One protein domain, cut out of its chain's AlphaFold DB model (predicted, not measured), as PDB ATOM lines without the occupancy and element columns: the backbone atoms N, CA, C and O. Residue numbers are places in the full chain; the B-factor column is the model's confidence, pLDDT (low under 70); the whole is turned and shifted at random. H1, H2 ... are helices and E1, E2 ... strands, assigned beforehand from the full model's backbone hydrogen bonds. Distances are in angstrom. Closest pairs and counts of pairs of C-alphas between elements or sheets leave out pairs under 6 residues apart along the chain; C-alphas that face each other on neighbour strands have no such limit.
ATOM      1  N   THR A  13     -16.037  25.809   3.220       95.81
ATOM      2  CA  THR A  13     -16.508  25.778   1.828       95.81
ATOM      3  C   THR A  13     -18.034  25.740   1.742       95.81
ATOM      4  O   THR A  13     -18.726  25.506   2.738       95.81
ATOM      5  N   THR A  14     -18.589  25.911   0.537       97.00
ATOM      6  CA  THR A  14     -20.022  25.675   0.289       97.00
ATOM      7  C   THR A  14     -20.421  24.259   0.676       97.00
ATOM      8  O   THR A  14     -21.430  24.068   1.354       97.00
ATOM      9  N   ALA A  15     -19.591  23.270   0.343       95.75
ATOM     10  CA  ALA A  15     -19.861  21.881   0.673       95.75
ATOM     11  C   ALA A  15     -19.921  21.634   2.195       95.75
ATOM     12  O   ALA A  15     -20.767  20.863   2.642       95.75
ATOM     13  N   ASP A  16     -19.124  22.338   3.013       96.44
ATOM     14  CA  ASP A  16     -19.234  22.270   4.483       96.44
ATOM     15  C   ASP A  16     -20.584  22.796   4.986       96.44
ATOM     16  O   ASP A  16     -21.193  22.209   5.882       96.44
ATOM     17  N   VAL A  17     -21.097  23.873   4.385       97.44
ATOM     18  CA  VAL A  17     -22.428  24.411   4.707       97.44
ATOM     19  C   VAL A  17     -23.521  23.414   4.331       97.44
ATOM     20  O   VAL A  17     -24.414  23.146   5.138       97.44
ATOM     21  N   VAL A  18     -23.441  22.827   3.133       96.94
ATOM     22  CA  VAL A  18     -24.441  21.862   2.658       96.94
ATOM     23  C   VAL A  18     -24.447  20.605   3.527       96.94
ATOM     24  O   VAL A  18     -25.506  20.158   3.967       96.94
ATOM     25  N   VAL A  19     -23.269  20.061   3.828       96.25
ATOM     26  CA  VAL A  19     -23.112  18.879   4.679       96.25
ATOM     27  C   VAL A  19     -23.637  19.138   6.093       96.25
ATOM     28  O   VAL A  19     -24.357  18.298   6.638       96.25
ATOM     29  N   TYR A  20     -23.357  20.309   6.677       96.94
ATOM     30  CA  TYR A  20     -23.933  20.688   7.969       96.94
ATOM     31  C   TYR A  20     -25.467  20.697   7.914       96.94
ATOM     32  O   TYR A  20     -26.125  20.170   8.809       96.94
ATOM     33  N   MET A  21     -26.061  21.231   6.843       97.00
ATOM     34  CA  MET A  21     -27.516  21.221   6.668       97.00
ATOM     35  C   MET A  21     -28.090  19.808   6.551       97.00
ATOM     36  O   MET A  21     -29.130  19.539   7.150       97.00
ATOM     37  N   ILE A  22     -27.428  18.906   5.820       95.88
ATOM     38  CA  ILE A  22     -27.832  17.495   5.725       95.88
ATOM     39  C   ILE A  22     -27.805  16.849   7.115       95.88
ATOM     40  O   ILE A  22     -28.790  16.231   7.517       95.88
ATOM     41  N   HIS A  23     -26.740  17.073   7.892       94.25
ATOM     42  CA  HIS A  23     -26.631  16.583   9.269       94.25
ATOM     43  C   HIS A  23     -27.804  17.071  10.138       94.25
ATOM     44  O   HIS A  23     -28.486  16.281  10.790       94.25
ATOM     45  N   ARG A  24     -28.125  18.369  10.070       95.50
ATOM     46  CA  ARG A  24     -29.239  18.976  10.821       95.50
ATOM     47  C   ARG A  24     -30.630  18.547  10.357       95.50
ATOM     48  O   ARG A  24     -31.583  18.709  11.116       95.50
ATOM     49  N   LEU A  25     -30.756  18.005   9.148       94.38
ATOM     50  CA  LEU A  25     -32.004  17.475   8.594       94.38
ATOM     51  C   LEU A  25     -32.195  15.970   8.847       94.38
ATOM     52  O   LEU A  25     -33.143  15.396   8.323       94.38
ATOM     53  N   GLY A  26     -31.348  15.350   9.676       91.12
ATOM     54  CA  GLY A  26     -31.436  13.926  10.016       91.12
ATOM     55  C   GLY A  26     -30.473  13.033   9.229       91.12
ATOM     56  O   GLY A  26     -30.636  11.820   9.238       91.12
ATOM     57  N   GLY A  27     -29.478  13.617   8.555       91.38
ATOM     58  CA  GLY A  27     -28.439  12.889   7.817       91.38
ATOM     59  C   GLY A  27     -28.785  12.586   6.358       91.38
ATOM     60  O   GLY A  27     -27.918  12.124   5.615       91.38
ATOM     61  N   GLU A  28     -30.008  12.888   5.921       92.31
ATOM     62  CA  GLU A  28     -30.468  12.661   4.552       92.31
ATOM     63  C   GLU A  28     -31.401  13.767   4.043       92.31
ATOM     64  O   GLU A  28     -32.172  14.371   4.794       92.31
ATOM     65  N   VAL A  29     -31.338  14.052   2.738       92.94
ATOM     66  CA  VAL A  29     -32.195  15.044   2.076       92.94
ATOM     67  C   VAL A  29     -32.649  14.553   0.703       92.94
ATOM     68  O   VAL A  29     -31.854  14.135  -0.129       92.94
ATOM     69  N   ALA A  30     -33.950  14.687   0.439       86.75
ATOM     70  CA  ALA A  30     -34.629  14.131  -0.734       86.75
ATOM     71  C   ALA A  30     -34.277  14.732  -2.105       86.75
ATOM     72  O   ALA A  30     -34.760  14.212  -3.092       86.75
ATOM     73  N   THR A  31     -33.580  15.868  -2.217       88.88
ATOM     74  CA  THR A  31     -33.106  16.384  -3.522       88.88
ATOM     75  C   THR A  31     -32.054  17.474  -3.333       88.88
ATOM     76  O   THR A  31     -32.145  18.281  -2.401       88.88
ATOM     77  N   LEU A  32     -31.158  17.616  -4.315       91.88
ATOM     78  CA  LEU A  32     -30.285  18.790  -4.420       91.88
ATOM     79  C   LEU A  32     -31.090  20.083  -4.625       91.88
ATOM     80  O   LEU A  32     -30.748  21.125  -4.077       91.88
ATOM     81  N   LYS A  33     -32.233  20.013  -5.327       92.75
ATOM     82  CA  LYS A  33     -33.147  21.155  -5.503       92.75
ATOM     83  C   LYS A  33     -33.612  21.734  -4.164       92.75
ATOM     84  O   LYS A  33     -33.670  22.953  -4.022       92.75
ATOM     85  N   LYS A  34     -33.920  20.888  -3.172       95.12
ATOM     86  CA  LYS A  34     -34.269  21.342  -1.816       95.12
ATOM     87  C   LYS A  34     -33.093  22.061  -1.149       95.12
ATOM     88  O   LYS A  34     -33.290  23.157  -0.627       95.12
ATOM     89  N   LEU A  35     -31.896  21.472  -1.197       95.94
ATOM     90  CA  LEU A  35     -30.684  22.075  -0.631       95.94
ATOM     91  C   LEU A  35     -30.388  23.431  -1.273       95.94
ATOM     92  O   LEU A  35     -30.246  24.408  -0.550       95.94
ATOM     93  N   MET A  36     -30.443  23.520  -2.604       96.88
ATOM     94  CA  MET A  36     -30.244  24.755  -3.366       96.88
ATOM     95  C   MET A  36     -31.082  25.921  -2.821       96.88
ATOM     96  O   MET A  36     -30.567  27.010  -2.572       96.88
ATOM     97  N   LYS A  37     -32.382  25.695  -2.580       97.56
ATOM     98  CA  LYS A  37     -33.278  26.749  -2.075       97.56
ATOM     99  C   LYS A  37     -33.055  27.064  -0.604       97.56
ATOM    100  O   LYS A  37     -33.184  28.219  -0.213       97.56
ATOM    101  N   LEU A  38     -32.738  26.064   0.214       98.00
ATOM    102  CA  LEU A  38     -32.438  26.309   1.621       98.00
ATOM    103  C   LEU A  38     -31.126  27.088   1.774       98.00
ATOM    104  O   LEU A  38     -31.106  28.050   2.529       98.00
ATOM    105  N   ILE A  39     -30.076  26.747   1.021       98.12
ATOM    106  CA  ILE A  39     -28.787  27.459   1.040       98.12
ATOM    107  C   ILE A  39     -28.971  28.898   0.555       98.12
ATOM    108  O   ILE A  39     -28.475  29.826   1.194       98.12
ATOM    109  N   PHE A  40     -29.771  29.105  -0.499       98.44
ATOM    110  CA  PHE A  40     -30.168  30.447  -0.914       98.44
ATOM    111  C   PHE A  40     -30.809  31.233   0.242       98.44
ATOM    112  O   PHE A  40     -30.419  32.365   0.490       98.44
ATOM    113  N   LEU A  41     -31.743  30.631   0.991       98.06
ATOM    114  CA  LEU A  41     -32.410  31.270   2.139       98.06
ATOM    115  C   LEU A  41     -31.497  31.461   3.368       98.06
ATOM    116  O   LEU A  41     -31.764  32.318   4.215       98.06
ATOM    117  N   VAL A  42     -30.430  30.668   3.488       98.19
ATOM    118  CA  VAL A  42     -29.368  30.874   4.482       98.19
ATOM    119  C   VAL A  42     -28.573  32.131   4.138       98.19
ATOM    120  O   VAL A  42     -28.385  32.979   5.013       98.19
ATOM    121  N   GLN A  43     -28.148  32.267   2.879       98.50
ATOM    122  CA  GLN A  43     -27.320  33.383   2.423       98.50
ATOM    123  C   GLN A  43     -28.107  34.678   2.199       98.50
ATOM    124  O   GLN A  43     -27.575  35.753   2.454       98.50
ATOM    125  N   TYR A  44     -29.358  34.590   1.754       98.12
ATOM    126  CA  TYR A  44     -30.205  35.736   1.450       98.12
ATOM    127  C   TYR A  44     -31.508  35.681   2.246       98.12
ATOM    128  O   TYR A  44     -32.205  34.666   2.268       98.12
ATOM    129  N   ASP A  45     -31.889  36.804   2.848       95.44
ATOM    130  CA  ASP A  45     -33.279  37.046   3.229       95.44
ATOM    131  C   ASP A  45     -33.893  38.084   2.298       95.44
ATOM    132  O   ASP A  45     -33.255  39.069   1.939       95.44
ATOM    133  N   VAL A  46     -35.137  37.849   1.903       92.06
ATOM    134  CA  VAL A  46     -35.857  38.694   0.952       92.06
ATOM    135  C   VAL A  46     -37.168  39.092   1.606       92.06
ATOM    136  O   VAL A  46     -38.040  38.245   1.839       92.06
ATOM    137  N   SER A  47     -37.283  40.376   1.929       88.31
ATOM    138  CA  SER A  47     -38.387  40.938   2.702       88.31
ATOM    139  C   SER A  47     -39.170  41.949   1.873       88.31
ATOM    140  O   SER A  47     -38.609  42.646   1.035       88.31
ATOM    141  N   LYS A  48     -40.486  41.996   2.109       82.00
ATOM    142  CA  LYS A  48     -41.456  42.869   1.423       82.00
ATOM    143  C   LYS A  48     -42.269  43.732   2.397       82.00
ATOM    144  O   LYS A  48     -43.324  44.224   2.024       82.00
ATOM    145  N   LEU A  49     -41.837  43.861   3.657       73.88
ATOM    146  CA  LEU A  49     -42.669  44.469   4.708       73.88
ATOM    147  C   LEU A  49     -42.976  45.959   4.453       73.88
ATOM    148  O   LEU A  49     -44.043  46.420   4.835       73.88
ATOM    149  N   PHE A  50     -42.076  46.681   3.779       75.12
ATOM    150  CA  PHE A  50     -42.261  48.096   3.420       75.12
ATOM    151  C   PHE A  50     -41.845  48.355   1.970       75.12
ATOM    152  O   PHE A  50     -42.625  48.849   1.164       75.12
ATOM    153  N   SER A  51     -40.635  47.930   1.627       81.25
ATOM    154  CA  SER A  51     -40.104  47.854   0.270       81.25
ATOM    155  C   SER A  51     -39.447  46.490   0.078       81.25
ATOM    156  O   SER A  51     -39.002  45.861   1.051       81.25
ATOM    157  N   LEU A  52     -39.415  46.013  -1.170       85.81
ATOM    158  CA  LEU A  52     -38.633  44.833  -1.513       85.81
ATOM    159  C   LEU A  52     -37.158  45.155  -1.261       85.81
ATOM    160  O   LEU A  52     -36.610  46.067  -1.869       85.81
ATOM    161  N   HIS A  53     -36.534  44.410  -0.356       93.62
ATOM    162  CA  HIS A  53     -35.097  44.472  -0.126       93.62
ATOM    163  C   HIS A  53     -34.542  43.071   0.098       93.62
ATOM    164  O   HIS A  53     -35.236  42.160   0.568       93.62
ATOM    165  N   ILE A  54     -33.267  42.917  -0.233       96.19
ATOM    166  CA  ILE A  54     -32.519  41.675  -0.099       96.19
ATOM    167  C   ILE A  54     -31.398  41.914   0.904       96.19
ATOM    168  O   ILE A  54     -30.606  42.836   0.757       96.19
ATOM    169  N   THR A  55     -31.315  41.079   1.934       97.62
ATOM    170  CA  THR A  55     -30.181  41.054   2.861       97.62
ATOM    171  C   THR A  55     -29.293  39.869   2.523       97.62
ATOM    172  O   THR A  55     -29.712  38.728   2.707       97.62
ATOM    173  N   LYS A  56     -28.070  40.132   2.060       98.38
ATOM    174  CA  LYS A  56     -26.999  39.148   1.882       98.38
ATOM    175  C   LYS A  56     -26.214  39.013   3.185       98.38
ATOM    176  O   LYS A  56     -25.588  39.966   3.648       98.38
ATOM    177  N   TYR A  57     -26.240  37.825   3.772       98.31
ATOM    178  CA  TYR A  57     -25.469  37.502   4.964       98.31
ATOM    179  C   TYR A  57     -24.028  37.156   4.585       98.31
ATOM    180  O   TYR A  57     -23.782  36.379   3.657       98.31
ATOM    181  N   LEU A  58     -23.083  37.729   5.325       97.62
ATOM    182  CA  LEU A  58     -21.647  37.541   5.164       97.62
ATOM    183  C   LEU A  58     -21.047  36.929   6.433       97.62
ATOM    184  O   LEU A  58     -21.560  37.122   7.536       97.62
ATOM    185  N   CYS A  59     -19.961  36.188   6.255       96.31
ATOM    186  CA  CYS A  59     -19.106  35.708   7.332       96.31
ATOM    187  C   CYS A  59     -17.652  35.935   6.923       96.31
ATOM    188  O   CYS A  59     -17.201  35.302   5.962       96.31
ATOM    189  N   GLY A  60     -16.948  36.831   7.614       93.44
ATOM    190  CA  GLY A  60     -15.568  37.195   7.276       93.44
ATOM    191  C   GLY A  60     -15.463  37.912   5.926       93.44
ATOM    192  O   GLY A  60     -14.620  37.580   5.097       93.44
ATOM    193  N   GLY A  61     -16.398  38.822   5.634       94.75
ATOM    194  CA  GLY A  61     -16.435  39.590   4.383       94.75
ATOM    195  C   GLY A  61     -16.828  38.791   3.132       94.75
ATOM    196  O   GLY A  61     -16.997  39.366   2.060       94.75
ATOM    197  N   ARG A  62     -17.018  37.473   3.251       95.94
ATOM    198  CA  ARG A  62     -17.407  36.571   2.156       95.94
ATOM    199  C   ARG A  62     -18.866  36.122   2.302       95.94
ATOM    200  O   ARG A  62     -19.353  36.054   3.435       95.94
ATOM    201  N   PRO A  63     -19.572  35.764   1.206       97.62
ATOM    202  CA  PRO A  63     -20.936  35.234   1.280       97.62
ATOM    203  C   PRO A  63     -21.033  34.083   2.284       97.62
ATOM    204  O   PRO A  63     -20.162  33.211   2.297       97.62
ATOM    205  N   LEU A  64     -22.057  34.077   3.144       97.50
ATOM    206  CA  LEU A  64     -22.166  33.113   4.244       97.50
ATOM    207  C   LEU A  64     -22.097  31.665   3.746       97.50
ATOM    208  O   LEU A  64     -21.401  30.862   4.355       97.50
ATOM    209  N   ALA A  65     -22.742  31.330   2.628       97.50
ATOM    210  CA  ALA A  65     -22.691  29.979   2.071       97.50
ATOM    211  C   ALA A  65     -21.502  29.740   1.123       97.50
ATOM    212  O   ALA A  65     -21.418  28.673   0.522       97.50
ATOM    213  N   ARG A  66     -20.604  30.725   0.966       97.19
ATOM    214  CA  ARG A  66     -19.474  30.725   0.013       97.19
ATOM    215  C   ARG A  66     -19.880  30.483  -1.446       97.19
ATOM    216  O   ARG A  66     -19.034  30.142  -2.253       97.19
ATOM    217  N   TYR A  82     -23.455  22.126  -6.226       93.12
ATOM    218  CA  TYR A  82     -23.250  20.806  -6.826       93.12
ATOM    219  C   TYR A  82     -21.957  20.142  -6.348       93.12
ATOM    220  O   TYR A  82     -21.937  18.917  -6.265       93.12
ATOM    221  N   ASP A  83     -20.947  20.904  -5.918       90.75
ATOM    222  CA  ASP A  83     -19.683  20.368  -5.380       90.75
ATOM    223  C   ASP A  83     -19.897  19.466  -4.151       90.75
ATOM    224  O   ASP A  83     -19.055  18.642  -3.795       90.75
ATOM    225  N   VAL A  84     -21.056  19.570  -3.483       92.06
ATOM    226  CA  VAL A  84     -21.414  18.652  -2.395       92.06
ATOM    227  C   VAL A  84     -21.518  17.196  -2.862       92.06
ATOM    228  O   VAL A  84     -21.359  16.292  -2.043       92.06
ATOM    229  N   LEU A  85     -21.796  16.954  -4.147       91.50
ATOM    230  CA  LEU A  85     -21.968  15.612  -4.705       91.50
ATOM    231  C   LEU A  85     -20.703  14.760  -4.558       91.50
ATOM    232  O   LEU A  85     -20.822  13.551  -4.386       91.50
ATOM    233  N   ASP A  86     -19.526  15.382  -4.482       90.50
ATOM    234  CA  ASP A  86     -18.252  14.696  -4.229       90.50
ATOM    235  C   ASP A  86     -18.089  14.235  -2.768       90.50
ATOM    236  O   ASP A  86     -17.158  13.504  -2.431       90.50
ATOM    237  N   ARG A  87     -18.981  14.667  -1.865       90.94
ATOM    238  CA  ARG A  87     -18.904  14.407  -0.415       90.94
ATOM    239  C   ARG A  87     -20.076  13.614   0.144       90.94
ATOM    240  O   ARG A  87     -20.053  13.278   1.330       90.94
ATOM    241  N   VAL A  88     -21.112  13.354  -0.650       93.06
ATOM    242  CA  VAL A  88     -22.343  12.701  -0.187       93.06
ATOM    243  C   VAL A  88     -22.618  11.436  -0.975       93.06
ATOM    244  O   VAL A  88     -22.307  11.323  -2.155       93.06
ATOM    245  N   GLU A  89     -23.255  10.477  -0.319       92.88
ATOM    246  CA  GLU A  89     -23.794   9.311  -0.999       92.88
ATOM    247  C   GLU A  89     -25.092   9.703  -1.705       92.88
ATOM    248  O   GLU A  89     -26.039  10.177  -1.068       92.88
ATOM    249  N   VAL A  90     -25.158   9.468  -3.014       91.50
ATOM    250  CA  VAL A  90     -26.396   9.587  -3.788       91.50
ATOM    251  C   VAL A  90     -27.043   8.210  -3.862       91.50
ATOM    252  O   VAL A  90     -26.486   7.277  -4.437       91.50
ATOM    253  N   ARG A  91     -28.228   8.071  -3.274       88.19
ATOM    254  CA  ARG A  91     -29.029   6.842  -3.312       88.19
ATOM    255  C   ARG A  91     -30.268   7.082  -4.155       88.19
ATOM    256  O   ARG A  91     -30.781   8.194  -4.176       88.19
ATOM    257  N   GLN A  92     -30.762   6.054  -4.826       85.19
ATOM    258  CA  GLN A  92     -32.040   6.111  -5.526       85.19
ATOM    259  C   GLN A  92     -32.997   5.119  -4.869       85.19
ATOM    260  O   GLN A  92     -32.641   3.959  -4.675       85.19
ATOM    261  N   ASP A  93     -34.192   5.581  -4.521       79.94
ATOM    262  CA  ASP A  93     -35.281   4.754  -4.014       79.94
ATOM    263  C   ASP A  93     -36.587   5.034  -4.780       79.94
ATOM    264  O   ASP A  93     -36.623   5.806  -5.744       79.94
ATOM    265  N   GLU A  94     -37.681   4.406  -4.351       75.56
ATOM    266  CA  GLU A  94     -39.017   4.573  -4.942       75.56
ATOM    267  C   GLU A  94     -39.533   6.026  -4.900       75.56
ATOM    268  O   GLU A  94     -40.465   6.384  -5.620       75.56
ATOM    269  N   ARG A  95     -38.945   6.879  -4.052       69.75
ATOM    270  CA  ARG A  95     -39.320   8.282  -3.839       69.75
ATOM    271  C   ARG A  95     -38.395   9.255  -4.579       69.75
ATOM    272  O   ARG A  95     -38.693  10.453  -4.602       69.75
ATOM    273  N   GLY A  96     -37.323   8.765  -5.203       79.88
ATOM    274  CA  GLY A  96     -36.387   9.537  -6.017       79.88
ATOM    275  C   GLY A  96     -34.943   9.430  -5.530       79.88
ATOM    276  O   GLY A  96     -34.510   8.391  -5.043       79.88
ATOM    277  N   TYR A  97     -34.170  10.503  -5.703       84.62
ATOM    278  CA  TYR A  97     -32.772  10.554  -5.269       84.62
ATOM    279  C   TYR A  97     -32.650  11.082  -3.840       84.62
ATOM    280  O   TYR A  97     -33.160  12.151  -3.536       84.62
ATOM    281  N   LEU A  98     -31.904  10.398  -2.984       90.50
ATOM    282  CA  LEU A  98     -31.562  10.822  -1.632       90.50
ATOM    283  C   LEU A  98     -30.078  11.170  -1.559       90.50
ATOM    284  O   LEU A  98     -29.231  10.406  -2.011       90.50
ATOM    285  N   LEU A  99     -29.775  12.318  -0.964       92.69
ATOM    286  CA  LEU A  99     -28.418  12.733  -0.626       92.69
ATOM    287  C   LEU A  99     -28.192  12.419   0.847       92.69
ATOM    288  O   LEU A  99     -28.863  13.007   1.697       92.69
ATOM    289  N   ALA A 100     -27.277  11.503   1.142       93.12
ATOM    290  CA  ALA A 100     -26.961  11.085   2.499       93.12
ATOM    291  C   ALA A 100     -25.521  11.452   2.862       93.12
ATOM    292  O   ALA A 100     -24.591  11.244   2.083       93.12
ATOM    293  N   TYR A 101     -25.328  11.962   4.076       92.44
ATOM    294  CA  TYR A 101     -24.002  12.215   4.628       92.44
ATOM    295  C   TYR A 101     -23.866  11.542   5.988       92.44
ATOM    296  O   TYR A 101     -24.640  11.812   6.905       92.44
ATOM    297  N   ARG A 102     -22.862  10.672   6.116       87.06
ATOM    298  CA  ARG A 102     -22.566   9.903   7.338       87.06
ATOM    299  C   ARG A 102     -21.219  10.256   7.969       87.06
ATOM    300  O   ARG A 102     -20.806   9.608   8.926       87.06
ATOM    301  N   GLY A 103     -20.517  11.241   7.413       88.50
ATOM    302  CA  GLY A 103     -19.253  11.710   7.967       88.50
ATOM    303  C   GLY A 103     -19.447  12.560   9.223       88.50
ATOM    304  O   GLY A 103     -20.554  12.753   9.725       88.50
ATOM    305  N   THR A 104     -18.347  13.114   9.723       89.00
ATOM    306  CA  THR A 104     -18.363  14.003  10.889       89.00
ATOM    307  C   THR A 104     -18.996  15.349  10.556       89.00
ATOM    308  O   THR A 104     -18.835  15.852   9.439       89.00
ATOM    309  N   GLU A 105     -19.655  15.967  11.537       89.25
ATOM    310  CA  GLU A 105     -20.151  17.338  11.407       89.25
ATOM    311  C   GLU A 105     -18.997  18.290  11.023       89.25
ATOM    312  O   GLU A 105     -17.946  18.278  11.675       89.25
ATOM    313  N   PRO A 106     -19.154  19.112   9.972       90.56
ATOM    314  CA  PRO A 106     -18.096  19.999   9.518       90.56
ATOM    315  C   PRO A 106     -17.906  21.170  10.489       90.56
ATOM    316  O   PRO A 106     -18.825  21.621  11.184       90.56
ATOM    317  N   LYS A 107     -16.678  21.693  10.534       92.44
ATOM    318  CA  LYS A 107     -16.341  22.851  11.363       92.44
ATOM    319  C   LYS A 107     -16.849  24.121  10.680       92.44
ATOM    320  O   LYS A 107     -16.321  24.528   9.657       92.44
ATOM    321  N   LEU A 108     -17.859  24.748  11.276       95.81
ATOM    322  CA  LEU A 108     -18.398  26.042  10.853       95.81
ATOM    323  C   LEU A 108     -18.358  27.037  12.020       95.81
ATOM    324  O   LEU A 108     -18.545  26.615  13.169       95.81
ATOM    325  N   PRO A 109     -18.182  28.345  11.758       95.94
ATOM    326  CA  PRO A 109     -18.363  29.377  12.773       95.94
ATOM    327  C   PRO A 109     -19.741  29.288  13.444       95.94
ATOM    328  O   PRO A 109     -20.748  29.017  12.789       95.94
ATOM    329  N   GLN A 110     -19.813  29.573  14.747       95.38
ATOM    330  CA  GLN A 110     -21.059  29.426  15.511       95.38
ATOM    331  C   GLN A 110     -22.205  30.291  14.962       95.38
ATOM    332  O   GLN A 110     -23.351  29.849  14.932       95.38
ATOM    333  N   ALA A 111     -21.903  31.498  14.475       96.25
ATOM    334  CA  ALA A 111     -22.898  32.369  13.853       96.25
ATOM    335  C   ALA A 111     -23.473  31.775  12.553       96.25
ATOM    336  O   ALA A 111     -24.678  31.858  12.316       96.25
ATOM    337  N   VAL A 112     -22.632  31.113  11.748       97.81
ATOM    338  CA  VAL A 112     -23.054  30.399  10.533       97.81
ATOM    339  C   VAL A 112     -24.000  29.260  10.904       97.81
ATOM    340  O   VAL A 112     -25.094  29.171  10.347       97.81
ATOM    341  N   LYS A 113     -23.631  28.446  11.905       97.88
ATOM    342  CA  LYS A 113     -24.488  27.371  12.430       97.88
ATOM    343  C   LYS A 113     -25.841  27.901  12.901       97.88
ATOM    344  O   LYS A 113     -26.875  27.383  12.491       97.88
ATOM    345  N   ALA A 114     -25.842  28.969  13.699       98.06
ATOM    346  CA  ALA A 114     -27.064  29.575  14.225       98.06
ATOM    347  C   ALA A 114     -27.997  30.075  13.110       98.06
ATOM    348  O   ALA A 114     -29.206  29.845  13.163       98.06
ATOM    349  N   ARG A 115     -27.443  30.712  12.070       98.06
ATOM    350  CA  ARG A 115     -28.225  31.172  10.915       98.06
ATOM    351  C   ARG A 115     -28.814  30.006  10.123       98.06
ATOM    352  O   ARG A 115     -29.982  30.059   9.739       98.06
ATOM    353  N   ILE A 116     -28.028  28.956   9.888       98.50
ATOM    354  CA  ILE A 116     -28.519  27.740   9.231       98.50
ATOM    355  C   ILE A 116     -29.680  27.149  10.034       98.50
ATOM    356  O   ILE A 116     -30.747  26.899   9.475       98.50
ATOM    357  N   ASP A 117     -29.509  26.990  11.343       98.38
ATOM    358  CA  ASP A 117     -30.519  26.414  12.228       98.38
ATOM    359  C   ASP A 117     -31.826  27.223  12.227       98.38
ATOM    360  O   ASP A 117     -32.912  26.642  12.185       98.38
ATOM    361  N   GLU A 118     -31.746  28.556  12.218       98.25
ATOM    362  CA  GLU A 118     -32.907  29.449  12.107       98.25
ATOM    363  C   GLU A 118     -33.694  29.197  10.809       98.25
ATOM    364  O   GLU A 118     -34.924  29.057  10.814       98.25
ATOM    365  N   VAL A 119     -32.983  29.094   9.685       98.31
ATOM    366  CA  VAL A 119     -33.584  28.834   8.371       98.31
ATOM    367  C   VAL A 119     -34.177  27.429   8.315       98.31
ATOM    368  O   VAL A 119     -35.309  27.262   7.855       98.31
ATOM    369  N   LEU A 120     -33.477  26.418   8.830       98.25
ATOM    370  CA  LEU A 120     -33.979  25.046   8.875       98.25
ATOM    371  C   LEU A 120     -35.197  24.910   9.794       98.25
ATOM    372  O   LEU A 120     -36.149  24.223   9.427       98.25
ATOM    373  N   LYS A 121     -35.246  25.629  10.919       98.19
ATOM    374  CA  LYS A 121     -36.437  25.682  11.781       98.19
ATOM    375  C   LYS A 121     -37.664  26.198  11.025       98.19
ATOM    376  O   LYS A 121     -38.769  25.704  11.231       98.19
ATOM    377  N   LYS A 122     -37.486  27.182  10.138       97.62
ATOM    378  CA  LYS A 122     -38.589  27.816   9.396       97.62
ATOM    379  C   LYS A 122     -38.972  27.085   8.106       97.62
ATOM    380  O   LYS A 122     -40.143  27.093   7.718       97.62
ATOM    381  N   TYR A 123     -38.005  26.482   7.417       97.75
ATOM    382  CA  TYR A 123     -38.200  25.952   6.062       97.75
ATOM    383  C   TYR A 123     -37.736  24.506   5.866       97.75
ATOM    384  O   TYR A 123     -38.069  23.911   4.844       97.75
ATOM    385  N   GLY A 124     -37.012  23.912   6.816       96.75
ATOM    386  CA  GLY A 124     -36.418  22.578   6.685       96.75
ATOM    387  C   GLY A 124     -37.442  21.466   6.447       96.75
ATOM    388  O   GLY A 124     -37.173  20.539   5.687       96.75
ATOM    389  N   GLY A 125     -38.652  21.597   7.000       96.00
ATOM    390  CA  GLY A 125     -39.760  20.659   6.767       96.00
ATOM    391  C   GLY A 125     -40.442  20.782   5.397       96.00
ATOM    392  O   GLY A 125     -41.250  19.929   5.043       96.00
ATOM    393  N   LYS A 126     -40.135  21.816   4.604       96.75
ATOM    394  CA  LYS A 126     -40.789  22.054   3.309       96.75
ATOM    395  C   LYS A 126     -40.218  21.167   2.203       96.75
ATOM    396  O   LYS A 126     -39.035  20.804   2.207       96.75
ATOM    397  N   LYS A 127     -41.064  20.836   1.227       94.56
ATOM    398  CA  LYS A 127     -40.686  20.146  -0.014       94.56
ATOM    399  C   LYS A 127     -39.983  21.110  -0.976       94.56
ATOM    400  O   LYS A 127     -40.161  22.324  -0.903       94.56
ATOM    401  N   ALA A 128     -39.215  20.565  -1.924       94.31
ATOM    402  CA  ALA A 128     -38.464  21.364  -2.900       94.31
ATOM    403  C   ALA A 128     -39.358  22.346  -3.688       94.31
ATOM    404  O   ALA A 128     -39.020  23.521  -3.804       94.31
ATOM    405  N   TRP A 129     -40.529  21.898  -4.152       94.88
ATOM    406  CA  TRP A 129     -41.468  22.744  -4.902       94.88
ATOM    407  C   TRP A 129     -42.103  23.851  -4.042       94.88
ATOM    408  O   TRP A 129     -42.416  24.926  -4.548       94.88
ATOM    409  N   GLU A 130     -42.294  23.622  -2.737       97.31
ATOM    410  CA  GLU A 130     -42.795  24.658  -1.823       97.31
ATOM    411  C   GLU A 130     -41.747  25.755  -1.637       97.31
ATOM    412  O   GLU A 130     -42.073  26.941  -1.666       97.31
ATOM    413  N   LEU A 131     -40.480  25.359  -1.479       97.50
ATOM    414  CA  LEU A 131     -39.355  26.283  -1.376       97.50
ATOM    415  C   LEU A 131     -39.167  27.083  -2.664       97.50
ATOM    416  O   LEU A 131     -38.960  28.290  -2.593       97.50
ATOM    417  N   GLU A 132     -39.293  26.444  -3.827       96.88
ATOM    418  CA  GLU A 132     -39.268  27.126  -5.123       96.88
ATOM    419  C   GLU A 132     -40.328  28.231  -5.193       96.88
ATOM    420  O   GLU A 132     -39.987  29.385  -5.463       96.88
ATOM    421  N   LYS A 133     -41.593  27.913  -4.875       96.88
ATOM    422  CA  LYS A 133     -42.678  28.908  -4.850       96.88
ATOM    423  C   LYS A 133     -42.366  30.057  -3.892       96.88
ATOM    424  O   LYS A 133     -42.553  31.217  -4.251       96.88
ATOM    425  N   ILE A 134     -41.873  29.751  -2.688       96.19
ATOM    426  CA  ILE A 134     -41.509  30.765  -1.686       96.19
ATOM    427  C   ILE A 134     -40.413  31.685  -2.220       96.19
ATOM    428  O   ILE A 134     -40.551  32.904  -2.139       96.19
TER     429      ILE A 134
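Overview. This is residues 13 to 66 and 82 to 134 of the 173 residues of the protein "DUF4065 domain-containing protein" of Pyrobaculum sp (UniProt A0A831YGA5). Three helices crossing one another, H1, H2 and H4, make the core, and a two-stranded hairpin extends from each end of it, E1 and E2 at one end, E3 and E4 at the other. The short H3 packs on H1, and H5 packs on H2. The printed part has 107 residues, with five named helices and four named strands in the order H1, H2, E1, E2, H3, E3, E4, H4, H5; its class is mixed, helices and strands. Each sheet has two antiparallel strands, in the orders E1 - E2 and E3 - E4. The whole is compact, with a radius of gyration of the C-alphas of 14.0 A and spans of 44 by 30 by 21 A.

Along the chain. H1, residues 14 to 24, begins at C-alpha 14 (-20.022, 25.675, 0.289) and is 15.5 A long. H2, residues 32 to 43, is 16.4 A long. E1 is residues 44 to 47, and E2, residues 53 to 59, is 19.7 A long. H3 is residues 82 to 86, E3 residues 89 to 93 and E4 residues 96 to 100. H4, residues 110 to 123, is 19.9 A long and begins at C-alpha 110 (-21.059, 29.426, 15.511). H5, residues 128 to 134, ends at C-alpha 134 (-41.509, 30.765, -1.686).

Arrangement. H1 and H2 each touch three helices. They only just touch each other, with 3 pairs of C-alphas within 8 A, closest at Val 18 and Leu 35, 7.1 A, and stand about perpendicular at 77 degrees. H1 touches H4 at Met 21 and Ile 116, C-alphas 7.1 A apart, at a steep tilt of 59 degrees, the same way. H2 touches H4 with residues 38 to 42 alone, closest C-alphas Val 42 and Ile 116, 5.8 A, at a steep tilt of 57 degrees, opposite ways. H2 touches H5, closest C-alphas Lys 34 and Ala 128, 4.3 A. H1 touches H3, closest C-alphas Ala 15 and Val 84, 4.7 A. In the hairpin of E1 and E2, N 45 and O 55 are 2.9 A apart, within hydrogen-bond range; in that of E3 and E4, N 98 and O 91 are, at 2.7 A. Residues 28 to 29 pair antiparallel with residues 99 to 100 of E4. Each O i to N i+4 pair is within range in H1, H2, H4 and H5; in H3 it is 0 of 1, with 2 of 2 O i to N i+3 pairs.

Size, cuts and confidence. The C-alphas of Phe 50 and Asp 93 are the two farthest apart, 44.5 A. Residues 67 to 81 are not printed, and C-alphas 66 and 82 are 12.6 A apart across the cut. Of the links that are printed whole, none is long. The mean pLDDT of the printed part is 93.4, and residue 95 is the one printed residue under 70.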